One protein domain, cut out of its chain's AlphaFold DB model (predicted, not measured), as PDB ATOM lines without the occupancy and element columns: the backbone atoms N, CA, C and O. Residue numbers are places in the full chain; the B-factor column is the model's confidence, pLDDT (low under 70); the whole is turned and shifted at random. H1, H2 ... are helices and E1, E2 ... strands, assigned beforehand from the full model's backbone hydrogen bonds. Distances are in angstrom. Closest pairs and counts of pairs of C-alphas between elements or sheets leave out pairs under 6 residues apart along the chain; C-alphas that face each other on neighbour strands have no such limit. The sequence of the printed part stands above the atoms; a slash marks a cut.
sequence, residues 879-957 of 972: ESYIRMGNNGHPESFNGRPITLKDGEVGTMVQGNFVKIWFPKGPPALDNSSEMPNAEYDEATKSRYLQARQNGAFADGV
ATOM      1  N   GLU A 879     305.475 340.606 134.163       80.12
ATOM      2  CA  GLU A 879     305.383 339.792 135.375       80.12
ATOM      3  C   GLU A 879     305.794 338.323 135.155       80.12
ATOM      4  O   GLU A 879     306.078 337.610 136.118       80.12
ATOM      5  N   SER A 880     305.834 337.850 133.900       78.12
ATOM      6  CA  SER A 880     306.240 336.477 133.565       78.12
ATOM      7  C   SER A 880     307.760 336.280 133.502       78.12
ATOM      8  O   SER A 880     308.226 335.147 133.625       78.12
ATOM      9  N   TYR A 881     308.538 337.360 133.357       77.62
ATOM     10  CA  TYR A 881     310.007 337.310 133.329       77.62
ATOM     11  C   TYR A 881     310.694 338.308 134.273       77.62
ATOM     12  O   TYR A 881     311.862 338.090 134.578       77.62
ATOM     13  N   ILE A 882     310.014 339.330 134.803       83.75
ATOM     14  CA  ILE A 882     310.528 340.215 135.861       83.75
ATOM     15  C   ILE A 882     309.653 340.084 137.106       83.75
ATOM     16  O   ILE A 882     308.462 340.389 137.075       83.75
ATOM     17  N   ARG A 883     310.257 339.708 138.238       84.75
ATOM     18  CA  ARG A 883     309.596 339.781 139.546       84.75
ATOM     19  C   ARG A 883     310.107 340.996 140.312       84.75
ATOM     20  O   ARG A 883     311.259 341.019 140.743       84.75
ATOM     21  N   MET A 884     309.238 341.986 140.496       81.06
ATOM     22  CA  MET A 884     309.497 343.143 141.358       81.06
ATOM     23  C   MET A 884     309.418 342.763 142.840       81.06
ATOM     24  O   MET A 884     308.574 341.959 143.239       81.06
ATOM     25  N   GLY A 885     310.295 343.361 143.642       75.44
ATOM     26  CA  GLY A 885     310.244 343.334 145.098       75.44
ATOM     27  C   GLY A 885     309.410 344.470 145.682       75.44
ATOM     28  O   GLY A 885     309.054 345.433 144.999       75.44
ATOM     29  N   ASN A 886     309.145 344.396 146.988       72.56
ATOM     30  CA  ASN A 886     308.305 345.367 147.708       72.56
ATOM     31  C   ASN A 886     308.875 346.805 147.727       72.56
ATOM     32  O   ASN A 886     308.182 347.735 148.130       72.56
ATOM     33  N   ASN A 887     310.128 346.993 147.305       70.06
ATOM     34  CA  ASN A 887     310.811 348.282 147.170       70.06
ATOM     35  C   ASN A 887     310.755 348.869 145.739       70.06
ATOM     36  O   ASN A 887     311.363 349.906 145.494       70.06
ATOM     37  N   GLY A 888     310.083 348.211 144.786       66.25
ATOM     38  CA  GLY A 888     310.011 348.652 143.386       66.25
ATOM     39  C   GLY A 888     311.278 348.398 142.555       66.25
ATOM     40  O   GLY A 888     311.354 348.850 141.412       66.25
ATOM     41  N   HIS A 889     312.262 347.677 143.101       73.62
ATOM     42  CA  HIS A 889     313.387 347.131 142.341       73.62
ATOM     43  C   HIS A 889     313.085 345.685 141.918       73.62
ATOM     44  O   HIS A 889     312.390 344.970 142.642       73.62
ATOM     45  N   PRO A 890     313.606 345.211 140.775       78.81
ATOM     46  CA  PRO A 890     313.445 343.820 140.378       78.81
ATOM     47  C   PRO A 890     314.326 342.905 141.250       78.81
ATOM     48  O   PRO A 890     315.520 343.146 141.419       78.81
ATOM     49  N   GLU A 891     313.732 341.847 141.807       83.94
ATOM     50  CA  GLU A 891     314.422 340.823 142.608       83.94
ATOM     51  C   GLU A 891     314.949 339.678 141.729       83.94
ATOM     52  O   GLU A 891     316.020 339.124 141.993       83.94
ATOM     53  N   SER A 892     314.209 339.311 140.677       83.69
ATOM     54  CA  SER A 892     314.617 338.255 139.748       83.69
ATOM     55  C   SER A 892     314.192 338.510 138.301       83.69
ATOM     56  O   SER A 892     313.177 339.156 138.030       83.69
ATOM     57  N   PHE A 893     314.990 337.971 137.376       82.69
ATOM     58  CA  PHE A 893     314.825 338.074 135.928       82.69
ATOM     59  C   PHE A 893     314.940 336.686 135.280       82.69
ATOM     60  O   PHE A 893     315.888 335.949 135.554       82.69
ATOM     61  N   ASN A 894     313.956 336.276 134.472       77.25
ATOM     62  CA  ASN A 894     313.796 334.906 133.949       77.25
ATOM     63  C   ASN A 894     313.948 333.806 135.037       77.25
ATOM     64  O   ASN A 894     314.477 332.716 134.796       77.25
ATOM     65  N   GLY A 895     313.523 334.106 136.272       76.88
ATOM     66  CA  GLY A 895     313.655 333.228 137.445       76.88
ATOM     67  C   GLY A 895     315.051 333.178 138.092       76.88
ATOM     68  O   GLY A 895     315.226 332.469 139.080       76.88
ATOM     69  N   ARG A 896     316.041 333.923 137.582       80.94
ATOM     70  CA  ARG A 896     317.377 334.071 138.191       80.94
ATOM     71  C   ARG A 896     317.404 335.269 139.147       80.94
ATOM     72  O   ARG A 896     316.814 336.291 138.800       80.94
ATOM     73  N   PRO A 897     318.102 335.213 140.295       85.56
ATOM     74  CA  PRO A 897     318.277 336.391 141.141       85.56
ATOM     75  C   PRO A 897     319.027 337.490 140.383       85.56
ATOM     76  O   PRO A 897     319.947 337.212 139.605       85.56
ATOM     77  N   ILE A 898     318.644 338.741 140.620       86.25
ATOM     78  CA  ILE A 898     319.388 339.889 140.108       86.25
ATOM     79  C   ILE A 898     320.634 340.130 140.961       86.25
ATOM     80  O   ILE A 898     320.657 339.919 142.171       86.25
ATOM     81  N   THR A 899     321.707 340.525 140.289       84.06
ATOM     82  CA  THR A 899     323.019 340.837 140.852       84.06
ATOM     83  C   THR A 899     323.376 342.250 140.416       84.06
ATOM     84  O   THR A 899     323.212 342.585 139.242       84.06
ATOM     85  N   LEU A 900     323.870 343.078 141.337       83.19
ATOM     86  CA  LEU A 900     324.517 344.335 140.973       83.19
ATOM     87  C   LEU A 900     326.021 344.085 140.859       83.19
ATOM     88  O   LEU A 900     326.618 343.513 141.772       83.19
ATOM     89  N   LYS A 901     326.627 344.522 139.756       80.56
ATOM     90  CA  LYS A 901     328.079 344.486 139.545       80.56
ATOM     91  C   LYS A 901     328.510 345.815 138.940       80.56
ATOM     92  O   LYS A 901     327.915 346.253 137.965       80.56
ATOM     93  N   ASP A 902     329.505 346.463 139.538       80.75
ATOM     94  CA  ASP A 902     330.087 347.729 139.060       80.75
ATOM     95  C   ASP A 902     329.047 348.857 138.830       80.75
ATOM     96  O   ASP A 902     329.216 349.728 137.984       80.75
ATOM     97  N   GLY A 903     327.944 348.830 139.592       77.06
ATOM     98  CA  GLY A 903     326.798 349.742 139.459       77.06
ATOM     99  C   GLY A 903     325.724 349.296 138.455       77.06
ATOM    100  O   GLY A 903     324.611 349.820 138.482       77.06
ATOM    101  N   GLU A 904     326.004 348.300 137.614       81.75
ATOM    102  CA  GLU A 904     325.061 347.768 136.631       81.75
ATOM    103  C   GLU A 904     324.131 346.699 137.220       81.75
ATOM    104  O   GLU A 904     324.534 345.865 138.033       81.75
ATOM    105  N   VAL A 905     322.878 346.690 136.756       84.38
ATOM    106  CA  VAL A 905     321.889 345.651 137.069       84.38
ATOM    107  C   VAL A 905     322.042 344.500 136.074       84.38
ATOM    108  O   VAL A 905     322.005 344.711 134.862       84.38
ATOM    109  N   GLY A 906     322.178 343.273 136.569       85.44
ATOM    110  CA  GLY A 906     322.303 342.086 135.727       85.44
ATOM    111  C   GLY A 906     321.922 340.795 136.442       85.44
ATOM    112  O   GLY A 906     321.312 340.803 137.510       85.44
ATOM    113  N   THR A 907     322.285 339.660 135.857       86.62
ATOM    114  CA  THR A 907     322.163 338.341 136.484       86.62
ATOM    115  C   THR A 907     323.299 337.417 136.046       86.62
ATOM    116  O   THR A 907     323.962 337.655 135.038       86.62
ATOM    117  N   MET A 908     323.544 336.355 136.812       81.25
ATOM    118  CA  MET A 908     324.614 335.399 136.530       81.25
ATOM    119  C   MET A 908     324.110 334.275 135.615       81.25
ATOM    120  O   MET A 908     323.204 333.520 135.979       81.25
ATOM    121  N   VAL A 909     324.722 334.123 134.438       76.06
ATOM    122  CA  VAL A 909     324.420 333.089 133.436       76.06
ATOM    123  C   VAL A 909     325.683 332.272 133.168       76.06
ATOM    124  O   VAL A 909     326.693 332.800 132.720       76.06
ATOM    125  N   GLN A 910     325.639 330.968 133.473       76.75
ATOM    126  CA  GLN A 910     326.774 330.036 133.314       76.75
ATOM    127  C   GLN A 910     328.083 330.492 134.008       76.75
ATOM    128  O   GLN A 910     329.172 330.119 133.592       76.75
ATOM    129  N   GLY A 911     327.979 331.289 135.080       78.44
ATOM    130  CA  GLY A 911     329.123 331.859 135.809       78.44
ATOM    131  C   GLY A 911     329.564 333.246 135.328       78.44
ATOM    132  O   GLY A 911     330.304 333.916 136.041       78.44
ATOM    133  N   ASN A 912     329.057 333.719 134.188       80.88
ATOM    134  CA  ASN A 912     329.315 335.062 133.663       80.88
ATOM    135  C   ASN A 912     328.229 336.050 134.113       80.88
ATOM    136  O   ASN A 912     327.063 335.677 134.246       80.88
ATOM    137  N   PHE A 913     328.595 337.316 134.311       83.31
ATOM    138  CA  PHE A 913     327.632 338.399 134.525       83.31
ATOM    139  C   PHE A 913     327.022 338.832 133.186       83.31
ATOM    140  O   PHE A 913     327.754 339.103 132.236       83.31
ATOM    141  N   VAL A 914     325.693 338.914 133.122       81.06
ATOM    142  CA  VAL A 914     324.939 339.415 131.967       81.06
ATOM    143  C   VAL A 914     324.108 340.613 132.416       81.06
ATOM    144  O   VAL A 914     323.266 340.489 133.307       81.06
ATOM    145  N   LYS A 915     324.359 341.775 131.809       84.38
ATOM    146  CA  LYS A 915     323.650 343.032 132.075       84.38
ATOM    147  C   LYS A 915     322.204 342.961 131.576       84.38
ATOM    148  O   LYS A 915     321.970 342.581 130.432       84.38
ATOM    149  N   ILE A 916     321.260 343.401 132.404       82.44
ATOM    150  CA  ILE A 916     319.847 343.555 132.044       82.44
ATOM    151  C   ILE A 916     319.634 345.019 131.657       82.44
ATOM    152  O   ILE A 916     319.668 345.909 132.508       82.44
ATOM    153  N   TRP A 917     319.423 345.283 130.367       80.38
ATOM    154  CA  TRP A 917     319.301 346.652 129.843       80.38
ATOM    155  C   TRP A 917     317.982 347.334 130.219       80.38
ATOM    156  O   TRP A 917     317.951 348.546 130.420       80.38
ATOM    157  N   PHE A 918     316.904 346.557 130.356       80.94
ATOM    158  CA  PHE A 918     315.551 347.061 130.605       80.94
ATOM    159  C   PHE A 918     314.937 346.449 131.883       80.94
ATOM    160  O   PHE A 918     313.933 345.738 131.828       80.94
ATOM    161  N   PRO A 919     315.510 346.734 133.075       77.06
ATOM    162  CA  PRO A 919     315.132 346.106 134.349       77.06
ATOM    163  C   PRO A 919     313.731 346.490 134.870       77.06
ATOM    164  O   PRO A 919     313.334 346.055 135.947       77.06
ATOM    165  N   LYS A 920     312.979 347.312 134.126       75.69
ATOM    166  CA  LYS A 920     311.596 347.722 134.430       75.69
ATOM    167  C   LYS A 920     310.582 347.252 133.375       75.69
ATOM    168  O   LYS A 920     309.450 347.721 133.379       75.69
ATOM    169  N   GLY A 921     310.980 346.338 132.489       75.81
ATOM    170  CA  GLY A 921     310.209 345.962 131.302       75.81
ATOM    171  C   GLY A 921     310.549 346.846 130.094       75.81
ATOM    172  O   GLY A 921     311.415 347.720 130.200       75.81
ATOM    173  N   PRO A 922     309.909 346.610 128.934       75.75
ATOM    174  CA  PRO A 922     310.224 347.304 127.688       75.75
ATOM    175  C   PRO A 922     310.053 348.828 127.803       75.75
ATOM    176  O   PRO A 922     309.168 349.295 128.525       75.75
ATOM    177  N   PRO A 923     310.845 349.621 127.057       74.00
ATOM    178  CA  PRO A 923     310.691 351.070 127.016       74.00
ATOM    179  C   PRO A 923     309.328 351.470 126.430       74.00
ATOM    180  O   PRO A 923     308.631 350.661 125.803       74.00
ATOM    181  N   ALA A 924     308.956 352.745 126.584       70.06
ATOM    182  CA  ALA A 924     307.797 353.333 125.905       70.06
ATOM    183  C   ALA A 924     307.887 353.165 124.370       70.06
ATOM    184  O   ALA A 924     308.929 352.777 123.833       70.06
ATOM    185  N   LEU A 925     306.787 353.371 123.636       60.00
ATOM    186  CA  LEU A 925     306.908 353.536 122.183       60.00
ATOM    187  C   LEU A 925     307.505 354.912 121.891       60.00
ATOM    188  O   LEU A 925     306.985 355.917 122.369       60.00
ATOM    189  N   ASP A 926     308.553 354.922 121.078       63.81
ATOM    190  CA  ASP A 926     308.958 356.085 120.307       63.81
ATOM    191  C   ASP A 926     308.818 355.716 118.828       63.81
ATOM    192  O   ASP A 926     309.394 354.738 118.361       63.81
ATOM    193  N   ASN A 927     308.030 356.493 118.092       62.72
ATOM    194  CA  ASN A 927     307.813 356.266 116.667       62.72
ATOM    195  C   ASN A 927     309.033 356.682 115.821       62.72
ATOM    196  O   ASN A 927     309.018 356.476 114.612       62.72
ATOM    197  N   SER A 928     310.081 357.261 116.428       66.19
ATOM    198  CA  SER A 928     311.361 357.530 115.763       66.19
ATOM    199  C   SER A 928     312.222 356.273 115.551       66.19
ATOM    200  O   SER A 928     313.116 356.289 114.708       66.19
ATOM    201  N   SER A 929     311.954 355.177 116.279       68.06
ATOM    202  CA  SER A 929     312.766 353.950 116.232       68.06
ATOM    203  C   SER A 929     312.349 352.929 115.162       68.06
ATOM    204  O   SER A 929     312.948 351.859 115.090       68.06
ATOM    205  N   GLU A 930     311.323 353.220 114.360       79.38
ATOM    206  CA  GLU A 930     310.802 352.336 113.308       79.38
ATOM    207  C   GLU A 930     310.668 353.095 111.980       79.38
ATOM    208  O   GLU A 930     310.368 354.290 111.965       79.38
ATOM    209  N   MET A 931     310.850 352.402 110.854       79.31
ATOM    210  CA  MET A 931     310.612 352.987 109.529       79.31
ATOM    211  C   MET A 931     309.108 352.993 109.187       79.31
ATOM    212  O   MET A 931     308.327 352.228 109.764       79.31
ATOM    213  N   PRO A 932     308.657 353.800 108.209       81.00
ATOM    214  CA  PRO A 932     307.306 353.689 107.670       81.00
ATOM    215  C   PRO A 932     306.988 352.263 107.191       81.00
ATOM    216  O   PRO A 932     307.802 351.607 106.547       81.00
ATOM    217  N   ASN A 933     305.761 351.790 107.448       78.19
ATOM    218  CA  ASN A 933     305.327 350.410 107.167       78.19
ATOM    219  C   ASN A 933     305.591 349.906 105.732       78.19
ATOM    220  O   ASN A 933     305.665 348.696 105.538       78.19
ATOM    221  N   ALA A 934     305.696 350.806 104.750       81.50
ATOM    222  CA  ALA A 934     305.923 350.490 103.339       81.50
ATOM    223  C   ALA A 934     307.405 350.284 102.960       81.50
ATOM    224  O   ALA A 934     307.679 349.794 101.870       81.50
ATOM    225  N   GLU A 935     308.349 350.648 103.832       83.19
ATOM    226  CA  GLU A 935     309.796 350.502 103.592       83.19
ATOM    227  C   GLU A 935     310.337 349.140 104.064       83.19
ATOM    228  O   GLU A 935     311.493 348.801 103.829       83.19
ATOM    229  N   TYR A 936     309.486 348.330 104.696       86.44
ATOM    230  CA  TYR A 936     309.805 346.975 105.124       86.44
ATOM    231  C   TYR A 936     309.449 345.934 104.065       86.44
ATOM    232  O   TYR A 936     308.278 345.771 103.717       86.44
ATOM    233  N   ASP A 937     310.439 345.151 103.638       88.38
ATOM    234  CA  ASP A 937     310.211 343.955 102.832       88.38
ATOM    235  C   ASP A 937     310.027 342.686 103.689       88.38
ATOM    236  O   ASP A 937     310.368 342.613 104.878       88.38
ATOM    237  N   GLU A 938     309.464 341.647 103.070       86.38
ATOM    238  CA  GLU A 938     309.204 340.370 103.741       86.38
ATOM    239  C   GLU A 938     310.512 339.626 104.088       86.38
ATOM    240  O   GLU A 938     310.532 338.822 105.016       86.38
ATOM    241  N   ALA A 939     311.631 339.929 103.415       86.06
ATOM    242  CA  ALA A 939     312.944 339.364 103.733       86.06
ATOM    243  C   ALA A 939     313.517 339.931 105.046       86.06
ATOM    244  O   ALA A 939     313.985 339.167 105.893       86.06
ATOM    245  N   THR A 940     313.424 341.246 105.255       88.06
ATOM    246  CA  THR A 940     313.788 341.932 106.505       88.06
ATOM    247  C   THR A 940     312.910 341.452 107.654       88.06
ATOM    248  O   THR A 940     313.425 341.044 108.698       88.06
ATOM    249  N   LYS A 941     311.587 341.412 107.443       88.81
ATOM    250  CA  LYS A 941     310.621 340.852 108.398       88.81
ATOM    251  C   LYS A 941     310.973 339.408 108.763       88.81
ATOM    252  O   LYS A 941     311.139 339.109 109.942       88.81
ATOM    253  N   SER A 942     311.183 338.538 107.775       87.00
ATOM    254  CA  SER A 942     311.567 337.138 107.989       87.00
ATOM    255  C   SER A 942     312.874 336.999 108.783       87.00
ATOM    256  O   SER A 942     312.906 336.259 109.765       87.00
ATOM    257  N   ARG A 943     313.920 337.785 108.469       87.44
ATOM    258  CA  ARG A 943     315.176 337.814 109.250       87.44
ATOM    259  C   ARG A 943     314.948 338.193 110.717       87.44
ATOM    260  O   ARG A 943     315.528 337.556 111.595       87.44
ATOM    261  N   TYR A 944     314.097 339.181 111.003       88.94
ATOM    262  CA  TYR A 944     313.773 339.560 112.384       88.94
ATOM    263  C   TYR A 944     312.891 338.535 113.105       88.94
ATOM    264  O   TYR A 944     313.139 338.259 114.275       88.94
ATOM    265  N   LEU A 945     311.923 337.908 112.432       87.56
ATOM    266  CA  LEU A 945     311.108 336.837 113.023       87.56
ATOM    267  C   LEU A 945     311.919 335.547 113.254       87.56
ATOM    268  O   LEU A 945     311.725 334.856 114.255       87.56
ATOM    269  N   GLN A 946     312.904 335.261 112.403       84.25
ATOM    270  CA  GLN A 946     313.877 334.190 112.615       84.25
ATOM    271  C   GLN A 946     314.812 334.505 113.795       84.25
ATOM    272  O   GLN A 946     315.070 333.627 114.619       84.25
ATOM    273  N   ALA A 947     315.263 335.757 113.940       85.38
ATOM    274  CA  ALA A 947     316.031 336.198 115.105       85.38
ATOM    275  C   ALA A 947     315.199 336.181 116.403       85.38
ATOM    276  O   ALA A 947     315.709 335.773 117.442       85.38
ATOM    277  N   ARG A 948     313.902 336.514 116.347       83.44
ATOM    278  CA  ARG A 948     312.934 336.368 117.453       83.44
ATOM    279  C   ARG A 948     312.813 334.913 117.922       83.44
ATOM    280  O   ARG A 948     312.700 334.668 119.120       83.44
ATOM    281  N   GLN A 949     312.848 333.952 116.994       80.00
ATOM    282  CA  GLN A 949     312.704 332.526 117.305       80.00
ATOM    283  C   GLN A 949     314.014 331.852 117.737       80.00
ATOM    284  O   GLN A 949     313.998 331.002 118.621       80.00
ATOM    285  N   ASN A 950     315.143 332.225 117.131       75.31
ATOM    286  CA  ASN A 950     316.437 331.564 117.343       75.31
ATOM    287  C   ASN A 950     317.381 332.340 118.277       75.31
ATOM    288  O   ASN A 950     318.375 331.783 118.734       75.31
ATOM    289  N   GLY A 951     317.085 333.614 118.547       74.06
ATOM    290  CA  GLY A 951     317.905 334.549 119.327       74.06
ATOM    291  C   GLY A 951     319.193 334.999 118.625       74.06
ATOM    292  O   GLY A 951     320.060 335.591 119.260       74.06
ATOM    293  N   ALA A 952     319.324 334.712 117.328       77.25
ATOM    294  CA  ALA A 952     320.426 335.123 116.465       77.25
ATOM    295  C   ALA A 952     319.934 335.269 115.015       77.25
ATOM    296  O   ALA A 952     319.023 334.555 114.587       77.25
ATOM    297  N   PHE A 953     320.544 336.180 114.255       82.06
ATOM    298  CA  PHE A 953     320.262 336.353 112.827       82.06
ATOM    299  C   PHE A 953     320.816 335.191 111.999       82.06
ATOM    300  O   PHE A 953     321.876 334.646 112.319       82.06
ATOM    301  N   ALA A 954     320.135 334.857 110.898       72.88
ATOM    302  CA  ALA A 954     320.695 333.969 109.883       72.88
ATOM    303  C   ALA A 954     322.048 334.504 109.395       72.88
ATOM    304  O   ALA A 954     322.206 335.705 109.157       72.88
ATOM    305  N   ASP A 955     323.023 333.600 109.300       75.19
ATOM    306  CA  ASP A 955     324.402 333.868 108.875       75.19
ATOM    307  C   ASP A 955     325.138 334.936 109.716       75.19
ATOM    308  O   ASP A 955     326.189 335.431 109.320       75.19
ATOM    309  N   GLY A 956     324.589 335.313 110.880       76.75
ATOM    310  CA  GLY A 956     325.068 336.430 111.703       76.75
ATOM    311  C   GLY A 956     324.726 337.826 111.159       76.75
ATOM    312  O   GLY A 956     325.079 338.820 111.792       76.75
ATOM    313  N   VAL A 957     324.026 337.931 110.024       75.75
ATOM    314  CA  VAL A 957     323.813 339.201 109.307       75.75
ATOM    315  C   VAL A 957     322.485 339.857 109.703       75.75
ATOM    316  O   VAL A 957     321.405 339.467 109.238       75.75
TER     317      VAL A 957
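This is residues 879 to 957 of the 972 residues of the protein "ELYS domain-containing protein" of Rutstroemia sp. NJR-2017a BBW (UniProt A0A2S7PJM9). A small, strongly twisted sheet of five strands stands at one end and a single helix, H1, at the other, with a long looping link between them and no contact of H1 with the sheet. Residues 951 to 957 fold back beside H1. The printed part has 79 residues, with E1 E2 E3 E4 E5 and then H1 along the chain; the strands make an antiparallel meander, each the antiparallel neighbour of the one before. The class is mixed, helices and strands, with 36 residues in named elements, under half. The whole is loose, with a radius of gyration of the C-alphas of 16.5 A, and elongated, spanning 44 by 29 by 25 A.

Look first at inner strand E3, residues 896 to 901, whose pairing is staggered. Its residues 896 to 897 pair with E2, residues 890 to 893, where N 893 and O 896 are 2.9 A apart. Its residues 898 to 901 pair with E4, residues 904 to 909, where N 899 and O 906 are 2.8 A apart. At the edges find E1, residues 882 to 884, with N 883 and O 892 of E2 3.0 A apart, and E5, residues 912 to 915, with N 914 and O 907 of E4 2.9 A apart. H1, residues 938 to 950, is not on the sheet; its O i to N i+4 pairs are each within hydrogen-bond range.

Find C-alpha 882 at (310.528, 340.215, 135.861), where E1 begins. E3 and E4 each run 15.0 A. H1 runs 17.7 A to C-alpha 950 at (316.437, 331.564, 117.343).

The C-alphas of Asn 886 and Asp 937, the two farthest apart, are 44.9 A apart. The printed part has no cut. The link from E5 to H1 is long, and residues 922 to 941, of which 938 to 941 belong to H1, stand free. Residues 888 and 925 to 929 have pLDDT under 70.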